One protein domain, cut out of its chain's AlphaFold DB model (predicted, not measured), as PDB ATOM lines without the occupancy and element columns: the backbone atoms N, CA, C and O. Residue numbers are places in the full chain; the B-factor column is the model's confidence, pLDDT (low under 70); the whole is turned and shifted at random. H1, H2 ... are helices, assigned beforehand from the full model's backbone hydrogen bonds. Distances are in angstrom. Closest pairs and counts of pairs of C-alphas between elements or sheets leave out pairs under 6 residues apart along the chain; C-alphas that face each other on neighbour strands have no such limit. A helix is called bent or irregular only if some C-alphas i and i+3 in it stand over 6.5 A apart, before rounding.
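Overview. This is residues 67 to 183 of the 199 residues of an uncharacterized protein of Chlorobi bacterium (UniProt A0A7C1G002). Two long helices, H1 and H2, fold back on each other as a helical hairpin, H3 runs off at a large angle to both, and the short last helix H6 sits in the middle, touching H1, H3 and H4. The small helices H4 and H5 lie toward opposite ends of the longest axis, joined by a long link without a named element. The printed part has 117 residues with six named helices, H1 to H6 in chain order, and no named strand; the class is all helix. It is compact, with a radius of gyration of the C-alphas of 13.6 A, and rounded, spanning 38 by 29 by 23 A.

Arrangement. Start at H1, residues 69 to 90, the hub, which touches four other helices and has a kink of 29 degrees near residue 82. H2, residues 96 to 117, touches it in a helical hairpin, opposite ways at a tilt of 36 degrees, only just steep; their closest C-alphas, of Cys 82 and Val 106, are 5.7 A apart. H3, residues 121 to 138, only just touches H1, with 3 pairs of C-alphas within 8 A, closest Phe 75 and Phe 124 at 7.2 A. H3 has a kink of 49 degrees near residue 132. H4, residues 145 to 150, touches H2 with residues 96 to 99 of H2 alone, about perpendicular at 86 degrees; the closest C-alphas are those of Cys 96 and Cys 149, 5.0 A apart. H5, residues 166 to 173, touches H1, closest C-alphas Ala 76 and Leu 172 at 5.8 A. H6, residues 178 to 182, touches H3, closest C-alphas Val 132 and Leu 180 at 6.8 A, and H4, closest C-alphas Gly 150 and Leu 182 at 6.8 A. H6 also touches H1, closest C-alphas Thr 83 and Trp 179 at 6.6 A. H1 and H4 are apart, as are H2 and H5. O i to N i+4 pairs are within hydrogen-bond range throughout H4, and in 17 of 18 in H1, 16 of 18 in H2, 12 of 14 in H3, 2 of 4 in H5 and 0 of 1 in H6, where 2 of 2 O i to N i+3 pairs are.

Along the chain. Find C-alpha 69 at (251.089, 217.060, 226.455); from there H1 runs 29.7 A. H2 spans 31.3 A, H3 23.9 A, H4 8.9 A, H5 10.4 A and H6 8.5 A, ending at C-alpha 182 at (268.782, 200.430, 228.921). H3 is irregular, C-alphas 134 and 137 being 8.0 A apart; H2 and H5 are only just so, with 6.7 A from C-alpha 97 to 100 and 6.6 A from 168 to 171.

Size, cuts and confidence. The C-alphas farthest apart, of Ser 97 and Thr 164, are 40.4 A apart. The printed part has no cut, and its one long link is residues 151 to 165, between H4 and H5. The mean pLDDT of the printed part is 81.0; look for values under 70 at residues 136 to 137, 150 to 157 and 183.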
ATOM      1  N   TYR A  67     251.076 214.412 234.063       80.44
ATOM      2  CA  TYR A  67     251.722 214.532 232.759       80.44
ATOM      3  C   TYR A  67     251.011 215.534 231.852       80.44
ATOM      4  O   TYR A  67     249.784 215.508 231.701       80.44
ATOM      5  N   TRP A  68     251.800 216.386 231.203       84.00
ATOM      6  CA  TRP A  68     251.314 217.385 230.259       84.00
ATOM      7  C   TRP A  68     251.698 217.027 228.829       84.00
ATOM      8  O   TRP A  68     252.808 216.576 228.557       84.00
ATOM      9  N   LEU A  69     250.804 217.302 227.875       81.19
ATOM     10  CA  LEU A  69     251.089 217.060 226.455       81.19
ATOM     11  C   LEU A  69     252.293 217.881 225.954       81.19
ATOM     12  O   LEU A  69     253.054 217.400 225.118       81.19
ATOM     13  N   GLY A  70     252.482 219.095 226.484       82.12
ATOM     14  CA  GLY A  70     253.659 219.933 226.223       82.12
ATOM     15  C   GLY A  70     254.965 219.220 226.558       82.12
ATOM     16  O   GLY A  70     255.857 219.113 225.717       82.12
ATOM     17  N   ASP A  71     255.023 218.643 227.752       86.81
ATOM     18  CA  ASP A  71     256.189 217.917 228.239       86.81
ATOM     19  C   ASP A  71     256.418 216.618 227.467       86.81
ATOM     20  O   ASP A  71     257.558 216.280 227.165       86.81
ATOM     21  N   TRP A  72     255.352 215.921 227.056       86.38
ATOM     22  CA  TRP A  72     255.470 214.759 226.172       86.38
ATOM     23  C   TRP A  72     256.131 215.098 224.834       86.38
ATOM     24  O   TRP A  72     256.908 214.295 224.318       86.38
ATOM     25  N   MET A  73     255.869 216.284 224.273       87.62
ATOM     26  CA  MET A  73     256.541 216.735 223.049       87.62
ATOM     27  C   MET A  73     258.028 217.011 223.284       87.62
ATOM     28  O   MET A  73     258.856 216.645 222.446       87.62
ATOM     29  N   VAL A  74     258.383 217.619 224.419       88.31
ATOM     30  CA  VAL A  74     259.789 217.860 224.785       88.31
ATOM     31  C   VAL A  74     260.516 216.538 225.038       88.31
ATOM     32  O   VAL A  74     261.575 216.295 224.458       88.31
ATOM     33  N   PHE A  75     259.905 215.638 225.810       89.50
ATOM     34  CA  PHE A  75     260.402 214.290 226.065       89.50
ATOM     35  C   PHE A  75     260.630 213.508 224.765       89.50
ATOM     36  O   PHE A  75     261.690 212.906 224.581       89.50
ATOM     37  N   ALA A  76     259.679 213.555 223.828       88.88
ATOM     38  CA  ALA A  76     259.827 212.932 222.516       88.88
ATOM     39  C   ALA A  76     260.986 213.543 221.710       88.88
ATOM     40  O   ALA A  76     261.755 212.807 221.092       88.88
ATOM     41  N   GLY A  77     261.173 214.867 221.769       88.31
ATOM     42  CA  GLY A  77     262.311 215.550 221.145       88.31
ATOM     43  C   GLY A  77     263.667 215.096 221.700       88.31
ATOM     44  O   GLY A  77     264.593 214.821 220.931       88.31
ATOM     45  N   ILE A  78     263.773 214.936 223.024       89.50
ATOM     46  CA  ILE A  78     264.954 214.355 223.685       89.50
ATOM     47  C   ILE A  78     265.170 212.907 223.209       89.50
ATOM     48  O   ILE A  78     266.290 212.521 222.845       89.50
ATOM     49  N   CYS A  79     264.094 212.115 223.154       89.56
ATOM     50  CA  CYS A  79     264.138 210.721 222.717       89.56
ATOM     51  C   CYS A  79     264.561 210.555 221.258       89.56
ATOM     52  O   CYS A  79     265.304 209.621 220.958       89.56
ATOM     53  N   ASP A  80     264.163 211.450 220.356       90.38
ATOM     54  CA  ASP A  80     264.551 211.399 218.945       90.38
ATOM     55  C   ASP A  80     266.075 211.521 218.764       90.38
ATOM     56  O   ASP A  80     266.672 210.765 217.985       90.38
ATOM     57  N   SER A  81     266.732 212.425 219.506       88.19
ATOM     58  CA  SER A  81     268.197 212.572 219.438       88.19
ATOM     59  C   SER A  81     268.906 211.320 219.959       88.19
ATOM     60  O   SER A  81     269.773 210.750 219.288       88.19
ATOM     61  N   CYS A  82     268.469 210.826 221.120       90.12
ATOM     62  CA  CYS A  82     269.029 209.637 221.758       90.12
ATOM     63  C   CYS A  82     268.831 208.377 220.901       90.12
ATOM     64  O   CYS A  82     269.760 207.586 220.727       90.12
ATOM     65  N   THR A  83     267.660 208.228 220.276       90.06
ATOM     66  CA  THR A  83     267.335 207.113 219.369       90.06
ATOM     67  C   THR A  83     268.263 207.067 218.174       90.06
ATOM     68  O   THR A  83     268.670 205.982 217.756       90.06
ATOM     69  N   ARG A  84     268.618 208.225 217.608       89.81
ATOM     70  CA  ARG A  84     269.536 208.290 216.466       89.81
ATOM     71  C   ARG A  84     270.903 207.725 216.839       89.81
ATOM     72  O   ARG A  84     271.426 206.875 216.123       89.81
ATOM     73  N   VAL A  85     271.445 208.148 217.980       89.00
ATOM     74  CA  VAL A  85     272.726 207.656 218.506       89.00
ATOM     75  C   VAL A  85     272.653 206.162 218.821       89.00
ATOM     76  O   VAL A  85     273.524 205.400 218.399       89.00
ATOM     77  N   ALA A  86     271.595 205.734 219.511       88.50
ATOM     78  CA  ALA A  86     271.389 204.339 219.875       88.50
ATOM     79  C   ALA A  86     271.280 203.442 218.632       88.50
ATOM     80  O   ALA A  86     271.909 202.389 218.571       88.50
ATOM     81  N   THR A  87     270.542 203.883 217.609       88.62
ATOM     82  CA  THR A  87     270.337 203.135 216.360       88.62
ATOM     83  C   THR A  87     271.640 202.952 215.594       88.62
ATOM     84  O   THR A  87     271.919 201.845 215.146       88.62
ATOM     85  N   LEU A  88     272.453 204.007 215.469       87.38
ATOM     86  CA  LEU A  88     273.744 203.930 214.777       87.38
ATOM     87  C   LEU A  88     274.668 202.884 215.410       87.38
ATOM     88  O   LEU A  88     275.344 202.143 214.705       87.38
ATOM     89  N   LEU A  89     274.673 202.793 216.740       84.25
ATOM     90  CA  LEU A  89     275.494 201.815 217.451       84.25
ATOM     91  C   LEU A  89     274.890 200.406 217.421       84.25
ATOM     92  O   LEU A  89     275.623 199.436 217.245       84.25
ATOM     93  N   ALA A  90     273.567 200.287 217.547       83.69
ATOM     94  CA  ALA A  90     272.858 199.008 217.500       83.69
ATOM     95  C   ALA A  90     272.847 198.368 216.099       83.69
ATOM     96  O   ALA A  90     272.596 197.175 215.974       83.69
ATOM     97  N   GLN A  91     273.120 199.131 215.035       83.81
ATOM     98  CA  GLN A  91     273.328 198.586 213.688       83.81
ATOM     99  C   GLN A  91     274.673 197.866 213.538       83.81
ATOM    100  O   GLN A  91     274.795 196.979 212.700       83.81
ATOM    101  N   ALA A  92     275.679 198.239 214.332       81.25
ATOM    102  CA  ALA A  92     277.022 197.685 214.207       81.25
ATOM    103  C   ALA A  92     277.164 196.297 214.852       81.25
ATOM    104  O   ALA A  92     278.118 195.582 214.560       81.25
ATOM    105  N   THR A  93     276.262 195.928 215.768       79.56
ATOM    106  CA  THR A  93     276.356 194.690 216.551       79.56
ATOM    107  C   THR A  93     275.060 194.402 217.309       79.56
ATOM    108  O   THR A  93     274.309 195.315 217.648       79.56
ATOM    109  N   THR A  94     274.828 193.125 217.608       79.44
ATOM    110  CA  THR A  94     273.725 192.632 218.448       79.44
ATOM    111  C   THR A  94     274.219 191.854 219.671       79.44
ATOM    112  O   THR A  94     273.469 191.066 220.246       79.44
ATOM    113  N   ASP A  95     275.498 192.007 220.024       82.19
ATOM    114  CA  ASP A  95     276.117 191.335 221.166       82.19
ATOM    115  C   ASP A  95     275.865 192.101 222.477       82.19
ATOM    116  O   ASP A  95     275.891 193.335 222.521       82.19
ATOM    117  N   CYS A  96     275.677 191.363 223.570       79.81
ATOM    118  CA  CYS A  96     275.507 191.914 224.909       79.81
ATOM    119  C   CYS A  96     276.714 192.759 225.347       79.81
ATOM    120  O   CYS A  96     276.542 193.752 226.054       79.81
ATOM    121  N   SER A  97     277.921 192.446 224.861       80.56
ATOM    122  CA  SER A  97     279.131 193.243 225.126       80.56
ATOM    123  C   SER A  97     279.035 194.697 224.630       80.56
ATOM    124  O   SER A  97     279.727 195.589 225.128       80.56
ATOM    125  N   ALA A  98     278.148 194.969 223.667       81.19
ATOM    126  CA  ALA A  98     277.942 196.294 223.102       81.19
ATOM    127  C   ALA A  98     276.972 197.164 223.910       81.19
ATOM    128  O   ALA A  98     276.997 198.388 223.752       81.19
ATOM    129  N   ILE A  99     276.155 196.570 224.787       82.56
ATOM    130  CA  ILE A  99     275.146 197.294 225.575       82.56
ATOM    131  C   ILE A  99     275.778 198.399 226.399       82.56
ATOM    132  O   ILE A  99     275.334 199.537 226.324       82.56
ATOM    133  N   GLU A 100     276.867 198.104 227.100       81.50
ATOM    134  CA  GLU A 100     277.556 199.081 227.942       81.50
ATOM    135  C   GLU A 100     278.113 200.264 227.128       81.50
ATOM    136  O   GLU A 100     278.218 201.402 227.591       81.50
ATOM    137  N   ARG A 101     278.476 200.025 225.863       85.12
ATOM    138  CA  ARG A 101     278.935 201.083 224.957       85.12
ATOM    139  C   ARG A 101     277.770 201.941 224.469       85.12
ATOM    140  O   ARG A 101     277.898 203.166 224.443       85.12
ATOM    141  N   ILE A 102     276.660 201.306 224.091       86.62
ATOM    142  CA  ILE A 102     275.429 201.993 223.684       86.62
ATOM    143  C   ILE A 102     274.916 202.833 224.852       86.62
ATOM    144  O   ILE A 102     274.714 204.031 224.679       86.62
ATOM    145  N   HIS A 103     274.815 202.240 226.041       84.81
ATOM    146  CA  HIS A 103     274.388 202.895 227.269       84.81
ATOM    147  C   HIS A 103     275.209 204.166 227.521       84.81
ATOM    148  O   HIS A 103     274.669 205.267 227.462       84.81
ATOM    149  N   ARG A 104     276.537 204.052 227.659       84.56
ATOM    150  CA  ARG A 104     277.402 205.217 227.926       84.56
ATOM    151  C   ARG A 104     277.305 206.306 226.864       84.56
ATOM    152  O   ARG A 104     277.406 207.489 227.183       84.56
ATOM    153  N   ARG A 105     277.146 205.942 225.587       89.31
ATOM    154  CA  ARG A 105     277.045 206.941 224.519       89.31
ATOM    155  C   ARG A 105     275.696 207.652 224.535       89.31
ATOM    156  O   ARG A 105     275.673 208.872 224.387       89.31
ATOM    157  N   VAL A 106     274.610 206.913 224.732       89.19
ATOM    158  CA  VAL A 106     273.262 207.479 224.830       89.19
ATOM    159  C   VAL A 106     273.127 208.327 226.094       89.19
ATOM    160  O   VAL A 106     272.552 209.401 226.021       89.19
ATOM    161  N   GLN A 107     273.735 207.935 227.215       87.19
ATOM    162  CA  GLN A 107     273.723 208.718 228.456       87.19
ATOM    163  C   GLN A 107     274.388 210.093 228.288       87.19
ATOM    164  O   GLN A 107     273.878 211.100 228.772       87.19
ATOM    165  N   ARG A 108     275.508 210.161 227.552       89.19
ATOM    166  CA  ARG A 108     276.159 211.443 227.226       89.19
ATOM    167  C   ARG A 108     275.283 212.319 226.339       89.19
ATOM    168  O   ARG A 108     275.202 213.519 226.571       89.19
ATOM    169  N   GLU A 109     274.640 211.727 225.335       90.69
ATOM    170  CA  GLU A 109     273.700 212.452 224.475       90.69
ATOM    171  C   GLU A 109     272.499 212.960 225.282       90.69
ATOM    172  O   GLU A 109     272.119 214.121 225.153       90.69
ATOM    173  N   LEU A 110     271.958 212.126 226.171       90.38
ATOM    174  CA  LEU A 110     270.868 212.485 227.067       90.38
ATOM    175  C   LEU A 110     271.248 213.689 227.930       90.38
ATOM    176  O   LEU A 110     270.485 214.644 227.975       90.38
ATOM    177  N   ALA A 111     272.439 213.705 228.533       86.31
ATOM    178  CA  ALA A 111     272.911 214.847 229.318       86.31
ATOM    179  C   ALA A 111     272.954 216.152 228.510       86.31
ATOM    180  O   ALA A 111     272.533 217.203 228.992       86.31
ATOM    181  N   VAL A 112     273.413 216.086 227.258       88.81
ATOM    182  CA  VAL A 112     273.419 217.245 226.356       88.81
ATOM    183  C   VAL A 112     271.996 217.726 226.075       88.81
ATOM    184  O   VAL A 112     271.743 218.929 226.115       88.81
ATOM    185  N   GLN A 113     271.061 216.810 225.812       89.00
ATOM    186  CA  GLN A 113     269.676 217.186 225.528       89.00
ATOM    187  C   GLN A 113     268.955 217.714 226.772       89.00
ATOM    188  O   GLN A 113     268.286 218.735 226.673       89.00
ATOM    189  N   LEU A 114     269.129 217.098 227.943       86.69
ATOM    190  CA  LEU A 114     268.543 217.590 229.194       86.69
ATOM    191  C   LEU A 114     268.964 219.034 229.472       86.69
ATOM    192  O   LEU A 114     268.106 219.895 229.651       86.69
ATOM    193  N   ASN A 115     270.261 219.333 229.360       85.00
ATOM    194  CA  ASN A 115     270.766 220.700 229.495       85.00
ATOM    195  C   ASN A 115     270.190 221.644 228.430       85.00
ATOM    196  O   ASN A 115     269.836 222.780 228.732       85.00
ATOM    197  N   ARG A 116     270.067 221.184 227.179       84.88
ATOM    198  CA  ARG A 116     269.520 221.986 226.075       84.88
ATOM    199  C   ARG A 116     268.050 222.354 226.277       84.88
ATOM    200  O   ARG A 116     267.649 223.445 225.886       84.88
ATOM    201  N   TYR A 117     267.258 221.435 226.823       82.88
ATOM    202  CA  TYR A 117     265.828 221.626 227.058       82.88
ATOM    203  C   TYR A 117     265.519 222.182 228.457       82.88
ATOM    204  O   TYR A 117     264.355 222.439 228.747       82.88
ATOM    205  N   GLY A 118     266.531 222.386 229.309       81.88
ATOM    206  CA  GLY A 118     266.344 222.834 230.692       81.88
ATOM    207  C   GLY A 118     265.618 221.807 231.566       81.88
ATOM    208  O   GLY A 118     264.912 222.190 232.489       81.88
ATOM    209  N   TRP A 119     265.744 220.516 231.246       84.00
ATOM    210  CA  TRP A 119     265.058 219.429 231.945       84.00
ATOM    211  C   TRP A 119     265.945 218.805 233.012       84.00
ATOM    212  O   TRP A 119     267.096 218.444 232.749       84.00
ATOM    213  N   SER A 120     265.383 218.598 234.202       82.38
ATOM    214  CA  SER A 120     266.054 217.833 235.249       82.38
ATOM    215  C   SER A 120     266.002 216.333 234.942       82.38
ATOM    216  O   SER A 120     265.118 215.827 234.240       82.38
ATOM    217  N   ALA A 121     266.947 215.575 235.494       80.69
ATOM    218  CA  ALA A 121     266.928 214.123 235.345       80.69
ATOM    219  C   ALA A 121     265.773 213.462 236.102       80.69
ATOM    220  O   ALA A 121     265.282 212.427 235.658       80.69
ATOM    221  N   ALA A 122     265.319 214.060 237.205       79.44
ATOM    222  CA  ALA A 122     264.140 213.597 237.932       79.44
ATOM    223  C   ALA A 122     262.878 213.742 237.069       79.44
ATOM    224  O   ALA A 122     262.109 212.789 236.932       79.44
ATOM    225  N   GLN A 123     262.722 214.891 236.403       81.56
ATOM    226  CA  GLN A 123     261.632 215.127 235.461       81.56
ATOM    227  C   GLN A 123     261.692 214.130 234.301       81.56
ATOM    228  O   GLN A 123     260.711 213.440 234.027       81.56
ATOM    229  N   PHE A 124     262.856 213.968 233.665       87.25
ATOM    230  CA  PHE A 124     263.020 212.979 232.599       87.25
ATOM    231  C   PHE A 124     262.688 211.556 233.065       87.25
ATOM    232  O   PHE A 124     262.022 210.819 232.339       87.25
ATOM    233  N   ARG A 125     263.102 211.174 234.281       84.12
ATOM    234  CA  ARG A 125     262.817 209.858 234.868       84.12
ATOM    235  C   ARG A 125     261.313 209.627 235.035       84.12
ATOM    236  O   ARG A 125     260.832 208.558 234.670       84.12
ATOM    237  N   ALA A 126     260.560 210.621 235.502       83.25
ATOM    238  CA  ALA A 126     259.108 210.504 235.648       83.25
ATOM    239  C   ALA A 126     258.411 210.185 234.310       83.25
ATOM    240  O   ALA A 126     257.530 209.326 234.256       83.25
ATOM    241  N   TYR A 127     258.839 210.829 233.217       87.06
ATOM    242  CA  TYR A 127     258.329 210.552 231.867       87.06
ATOM    243  C   TYR A 127     258.883 209.246 231.274       87.06
ATOM    244  O   TYR A 127     258.168 208.543 230.564       87.06
ATOM    245  N   HIS A 128     260.128 208.879 231.590       86.62
ATOM    246  CA  HIS A 128     260.753 207.612 231.193       86.62
ATOM    247  C   HIS A 128     259.978 206.408 231.721       86.62
ATOM    248  O   HIS A 128     259.649 205.515 230.939       86.62
ATOM    249  N   VAL A 129     259.656 206.403 233.014       82.69
ATOM    250  CA  VAL A 129     258.925 205.304 233.652       82.69
ATOM    251  C   VAL A 129     257.540 205.139 233.019       82.69
ATOM    252  O   VAL A 129     257.167 204.031 232.628       82.69
ATOM    253  N   ALA A 130     256.815 206.243 232.812       83.69
ATOM    254  CA  ALA A 130     255.551 206.217 232.081       83.69
ATOM    255  C   ALA A 130     255.727 205.712 230.640       83.69
ATOM    256  O   ALA A 130     255.028 204.798 230.214       83.69
ATOM    257  N   ALA A 131     256.691 206.227 229.880       85.62
ATOM    258  CA  ALA A 131     256.909 205.797 228.502       85.62
ATOM    259  C   ALA A 131     257.204 204.291 228.399       85.62
ATOM    260  O   ALA A 131     256.656 203.612 227.529       85.62
ATOM    261  N   VAL A 132     258.035 203.749 229.295       82.06
ATOM    262  CA  VAL A 132     258.351 202.315 229.325       82.06
ATOM    263  C   VAL A 132     257.114 201.484 229.651       82.06
ATOM    264  O   VAL A 132     256.861 200.501 228.956       82.06
ATOM    265  N   ALA A 133     256.326 201.884 230.650       78.12
ATOM    266  CA  ALA A 133     255.127 201.153 231.049       78.12
ATOM    267  C   ALA A 133     254.073 201.080 229.931       78.12
ATOM    268  O   ALA A 133     253.445 200.040 229.751       78.12
ATOM    269  N   TYR A 134     253.914 202.149 229.147       74.94
ATOM    270  CA  TYR A 134     252.888 202.229 228.100       74.94
ATOM    271  C   TYR A 134     253.343 201.707 226.730       74.94
ATOM    272  O   TYR A 134     252.502 201.365 225.897       74.94
ATOM    273  N   HIS A 135     254.653 201.646 226.463       72.69
ATOM    274  CA  HIS A 135     255.171 201.383 225.114       72.69
ATOM    275  C   HIS A 135     256.180 200.242 225.008       72.69
ATOM    276  O   HIS A 135     256.753 200.051 223.930       72.69
ATOM    277  N   ARG A 136     256.363 199.437 226.061       67.88
ATOM    278  CA  ARG A 136     257.232 198.248 226.024       67.88
ATOM    279  C   ARG A 136     256.939 197.334 224.829       67.88
ATOM    280  O   ARG A 136     257.861 196.905 224.144       67.88
ATOM    281  N   ASP A 137     255.668 197.139 224.495       68.81
ATOM    282  CA  ASP A 137     255.263 196.233 223.411       68.81
ATOM    283  C   ASP A 137     255.499 196.800 222.001       68.81
ATOM    284  O   ASP A 137     255.396 196.083 221.005       68.81
ATOM    285  N   THR A 138     255.856 198.084 221.894       73.50
ATOM    286  CA  THR A 138     256.100 198.764 220.611       73.50
ATOM    287  C   THR A 138     257.559 198.702 220.154       73.50
ATOM    288  O   THR A 138     257.935 199.317 219.153       73.50
ATOM    289  N   ILE A 139     258.408 197.950 220.864       76.31
ATOM    290  CA  ILE A 139     259.825 197.807 220.524       76.31
ATOM    291  C   ILE A 139     259.977 197.040 219.198       76.31
ATOM    292  O   ILE A 139     259.541 195.884 219.093       76.31
ATOM    293  N   PRO A 140     260.653 197.627 218.186       82.06
ATOM    294  CA  PRO A 140     260.911 196.942 216.926       82.06
ATOM    295  C   PRO A 140     261.675 195.630 217.139       82.06
ATOM    296  O   PRO A 140     262.662 195.594 217.873       82.06
ATOM    297  N   ALA A 141     261.282 194.566 216.428       83.50
ATOM    298  CA  ALA A 141     261.852 193.221 216.586       83.50
ATOM    299  C   ALA A 141     263.391 193.194 216.523       83.50
ATOM    300  O   ALA A 141     264.041 192.514 217.314       83.50
ATOM    301  N   ARG A 142     263.982 194.008 215.638       83.25
ATOM    302  CA  ARG A 142     265.438 194.143 215.470       83.25
ATOM    303  C   ARG A 142     266.187 194.663 216.703       83.25
ATOM    304  O   ARG A 142     267.399 194.513 216.758       83.25
ATOM    305  N   PHE A 143     265.500 195.277 217.667       82.81
ATOM    306  CA  PHE A 143     266.093 195.817 218.896       82.81
ATOM    307  C   PHE A 143     265.725 195.007 220.147       82.81
ATOM    308  O   PHE A 143     266.247 195.285 221.220       82.81
ATOM    309  N   ARG A 144     264.903 193.952 220.027       80.19
ATOM    310  CA  ARG A 144     264.522 193.090 221.166       80.19
ATOM    311  C   ARG A 144     265.694 192.337 221.793       80.19
ATOM    312  O   ARG A 144     265.603 191.881 222.924       80.19
ATOM    313  N   TRP A 145     266.822 192.206 221.092       80.50
ATOM    314  CA  TRP A 145     268.027 191.619 221.685       80.50
ATOM    315  C   TRP A 145     268.533 192.416 222.896       80.50
ATOM    316  O   TRP A 145     269.144 191.828 223.783       80.50
ATOM    317  N   ILE A 146     268.206 193.707 222.977       76.12
ATOM    318  CA  ILE A 146     268.552 194.581 224.101       76.12
ATOM    319  C   ILE A 146     267.819 194.151 225.369       76.12
ATOM    320  O   ILE A 146     268.421 194.113 226.438       76.12
ATOM    321  N   GLU A 147     266.562 193.719 225.238       72.88
ATOM    322  CA  GLU A 147     265.792 193.182 226.361       72.88
ATOM    323  C   GLU A 147     266.439 191.918 226.944       72.88
ATOM    324  O   GLU A 147     266.431 191.716 228.155       72.88
ATOM    325  N   ARG A 148     267.047 191.083 226.090       72.62
ATOM    326  CA  ARG A 148     267.708 189.835 226.511       72.62
ATOM    327  C   ARG A 148     269.029 190.079 227.230       72.62
ATOM    328  O   ARG A 148     269.393 189.312 228.111       72.62
ATOM    329  N   CYS A 149     269.752 191.112 226.822       73.00
ATOM    330  CA  CYS A 149     271.096 191.392 227.309       73.00
ATOM    331  C   CYS A 149     271.124 192.308 228.545       73.00
ATOM    332  O   CYS A 149     272.181 192.460 229.149       73.00
ATOM    333  N   GLY A 150     270.006 192.931 228.926       58.38
ATOM    334  CA  GLY A 150     269.992 193.835 230.071       58.38
ATOM    335  C   GLY A 150     268.683 194.585 230.228       58.38
ATOM    336  O   GLY A 150     268.628 195.781 229.966       58.38
ATOM    337  N   LEU A 151     267.639 193.905 230.699       55.47
ATOM    338  CA  LEU A 151     266.520 194.591 231.338       55.47
ATOM    339  C   LEU A 151     266.898 194.883 232.791       55.47
ATOM    340  O   LEU A 151     266.943 193.973 233.618       55.47
ATOM    341  N   ARG A 152     267.120 196.160 233.119       60.12
ATOM    342  CA  ARG A 152     266.871 196.608 234.493       60.12
ATOM    343  C   ARG A 152     265.356 196.687 234.668       60.12
ATOM    344  O   ARG A 152     264.645 197.145 233.775       60.12
ATOM    345  N   HIS A 153     264.853 196.172 235.785       58.91
ATOM    346  CA  HIS A 153     263.436 196.262 236.118       58.91
ATOM    347  C   HIS A 153     263.054 197.741 236.239       58.91
ATOM    348  O   HIS A 153     263.531 198.420 237.145       58.91
ATOM    349  N   VAL A 154     262.239 198.246 235.312       62.97
ATOM    350  CA  VAL A 154     261.682 199.598 235.420       62.97
ATOM    351  C   VAL A 154     260.477 199.517 236.357       62.97
ATOM    352  O   VAL A 154     259.593 198.691 236.099       62.97
ATOM    353  N   PRO A 155     260.439 200.309 237.445       62.31
ATOM    354  CA  PRO A 155     259.308 200.303 238.362       62.31
ATOM    355  C   PRO A 155     258.018 200.721 237.638       62.31
ATOM    356  O   PRO A 155     258.078 201.344 236.576       62.31
ATOM    357  N   PRO A 156     256.834 200.386 238.172       65.12
ATOM    358  CA  PRO A 156     255.594 200.949 237.655       65.12
ATOM    359  C   PRO A 156     255.603 202.482 237.792       65.12
ATOM    360  O   PRO A 156     256.230 203.010 238.713       65.12
ATOM    361  N   PRO A 157     254.914 203.210 236.898       67.56
ATOM    362  CA  PRO A 157     254.833 204.658 236.987       67.56
ATOM    363  C   PRO A 157     254.053 205.064 238.234       67.56
ATOM    364  O   PRO A 157     252.960 204.559 238.484       67.56
ATOM    365  N   GLU A 158     254.622 205.989 239.006       72.00
ATOM    366  CA  GLU A 158     253.983 206.553 240.203       72.00
ATOM    367  C   GLU A 158     252.730 207.363 239.841       72.00
ATOM    368  O   GLU A 158     251.774 207.426 240.611       72.00
ATOM    369  N   ILE A 159     252.716 207.937 238.637       74.88
ATOM    370  CA  ILE A 159     251.610 208.723 238.100       74.88
ATOM    371  C   ILE A 159     251.044 207.964 236.897       74.88
ATOM    372  O   ILE A 159     251.796 207.601 235.993       74.88
ATOM    373  N   PRO A 160     249.733 207.705 236.828       73.62
ATOM    374  CA  PRO A 160     249.143 207.104 235.641       73.62
ATOM    375  C   PRO A 160     249.114 208.114 234.484       73.62
ATOM    376  O   PRO A 160     248.780 209.286 234.667       73.62
ATOM    377  N   VAL A 161     249.407 207.660 233.262       73.00
ATOM    378  CA  VAL A 161     249.116 208.454 232.060       73.00
ATOM    379  C   VAL A 161     247.615 208.406 231.818       73.00
ATOM    380  O   VAL A 161     247.023 207.327 231.714       73.00
ATOM    381  N   ASP A 162     247.006 209.584 231.721       76.69
ATOM    382  CA  ASP A 162     245.587 209.725 231.425       76.69
ATOM    383  C   ASP A 162     245.236 209.003 230.112       76.69
ATOM    384  O   ASP A 162     245.856 209.218 229.065       76.69
ATOM    385  N   SER A 163     244.208 208.153 230.169       74.69
ATOM    386  CA  SER A 163     243.661 207.424 229.021       74.69
ATOM    387  C   SER A 163     243.314 208.323 227.825       74.69
ATOM    388  O   SER A 163     243.412 207.885 226.681       74.69
ATOM    389  N   THR A 164     242.967 209.589 228.071       78.88
ATOM    390  CA  THR A 164     242.666 210.577 227.025       78.88
ATOM    391  C   THR A 164     243.923 211.111 226.332       78.88
ATOM    392  O   THR A 164     243.867 211.481 225.159       78.88
ATOM    393  N   GLN A 165     245.074 211.098 227.013       78.50
ATOM    394  CA  GLN A 165     246.365 211.498 226.449       78.50
ATOM    395  C   GLN A 165     247.067 210.349 225.721       78.50
ATOM    396  O   GLN A 165     247.768 210.592 224.741       78.50
ATOM    397  N   ALA A 166     246.853 209.101 226.146       77.81
ATOM    398  CA  ALA A 166     247.461 207.914 225.542       77.81
ATOM    399  C   ALA A 166     247.428 207.876 223.990       77.81
ATOM    400  O   ALA A 166     248.481 207.633 223.391       77.81
ATOM    401  N   PRO A 167     246.300 208.159 223.295       81.44
ATOM    402  CA  PRO A 167     246.281 208.164 221.828       81.44
ATOM    403  C   PRO A 167     247.098 209.304 221.199       81.44
ATOM    404  O   PRO A 167     247.575 209.152 220.077       81.44
ATOM    405  N   LEU A 168     247.281 210.424 221.905       82.12
ATOM    406  CA  LEU A 168     248.080 211.567 221.446       82.12
ATOM    407  C   LEU A 168     249.578 211.346 221.684       82.12
ATOM    408  O   LEU A 168     250.403 211.759 220.873       82.12
ATOM    409  N   VAL A 169     249.925 210.668 222.779       82.19
ATOM    410  CA  VAL A 169     251.308 210.373 223.175       82.19
ATOM    411  C   VAL A 169     251.890 209.224 222.356       82.19
ATOM    412  O   VAL A 169     253.047 209.280 221.948       82.19
ATOM    413  N   ARG A 170     251.085 208.206 222.034       83.81
ATOM    414  CA  ARG A 170     251.527 207.037 221.263       83.81
ATOM    415  C   ARG A 170     252.352 207.370 220.004       83.81
ATOM    416  O   ARG A 170     253.474 206.869 219.913       83.81
ATOM    417  N   PRO A 171     251.890 208.213 219.059       84.88
ATOM    418  CA  PRO A 171     252.668 208.535 217.857       84.88
ATOM    419  C   PRO A 171     253.961 209.321 218.143       84.88
ATOM    420  O   PRO A 171     254.864 209.345 217.301       84.88
ATOM    421  N   LEU A 172     254.070 209.961 219.313       83.31
ATOM    422  CA  LEU A 172     255.278 210.669 219.741       83.31
ATOM    423  C   LEU A 172     256.368 209.716 220.239       83.31
ATOM    424  O   LEU A 172     257.533 210.102 220.238       83.31
ATOM    425  N   LEU A 173     256.015 208.498 220.658       82.75
ATOM    426  CA  LEU A 173     256.937 207.562 221.313       82.75
ATOM    427  C   LEU A 173     257.204 206.295 220.496       82.75
ATOM    428  O   LEU A 173     258.277 205.700 220.613       82.75
ATOM    429  N   GLU A 174     256.257 205.882 219.653       82.75
ATOM    430  CA  GLU A 174     256.335 204.640 218.887       82.75
ATOM    431  C   GLU A 174     257.622 204.566 218.043       82.75
ATOM    432  O   GLU A 174     257.933 205.450 217.243       82.75
ATOM    433  N   GLY A 175     258.417 203.512 218.270       76.69
ATOM    434  CA  GLY A 175     259.707 203.297 217.607       76.69
ATOM    435  C   GLY A 175     260.863 204.205 218.065       76.69
ATOM    436  O   GLY A 175     261.990 203.998 217.611       76.69
ATOM    437  N   ARG A 176     260.621 205.160 218.974       79.94
ATOM    438  CA  ARG A 176     261.593 206.169 219.456       79.94
ATOM    439  C   ARG A 176     262.045 205.951 220.902       79.94
ATOM    440  O   ARG A 176     262.890 206.672 221.418       79.94
ATOM    441  N   THR A 177     261.470 204.976 221.591       82.94
ATOM    442  CA  THR A 177     261.697 204.778 223.030       82.94
ATOM    443  C   THR A 177     262.274 203.411 223.368       82.94
ATOM    444  O   THR A 177     262.473 203.103 224.536       82.94
ATOM    445  N   TRP A 178     262.621 202.585 222.375       82.06
ATOM    446  CA  TRP A 178     263.177 201.246 222.623       82.06
ATOM    447  C   TRP A 178     264.463 201.271 223.463       82.06
ATOM    448  O   TRP A 178     264.722 200.352 224.234       82.06
ATOM    449  N   TRP A 179     265.258 202.336 223.342       83.88
ATOM    450  CA  TRP A 179     266.512 202.513 224.070       83.88
ATOM    451  C   TRP A 179     266.291 202.829 225.558       83.88
ATOM    452  O   TRP A 179     267.207 202.658 226.357       83.88
ATOM    453  N   LEU A 180     265.076 203.228 225.955       83.38
ATOM    454  CA  LEU A 180     264.719 203.488 227.352       83.38
ATOM    455  C   LEU A 180     264.831 202.237 228.240       83.38
ATOM    456  O   LEU A 180     264.988 202.363 229.453       83.38
ATOM    457  N   GLN A 181     264.803 201.041 227.647       76.38
ATOM    458  CA  GLN A 181     265.006 199.772 228.355       76.38
ATOM    459  C   GLN A 181     266.437 199.613 228.906       76.38
ATOM    460  O   GLN A 181     266.673 198.767 229.760       76.38
ATOM    461  N   LEU A 182     267.389 200.444 228.459       72.19
ATOM    462  CA  LEU A 182     268.782 200.430 228.921       72.19
ATOM    463  C   LEU A 182     268.973 200.973 230.353       72.19
ATOM    464  O   LEU A 182     270.106 200.983 230.829       72.19
ATOM    465  N   GLY A 183     267.922 201.465 231.026       64.50
ATOM    466  CA  GLY A 183     267.998 201.949 232.417       64.50
ATOM    467  C   GLY A 183     268.755 203.274 232.596       64.50
ATOM    468  O   GLY A 183     269.324 203.538 233.649       64.50
TER     469      GLY A 183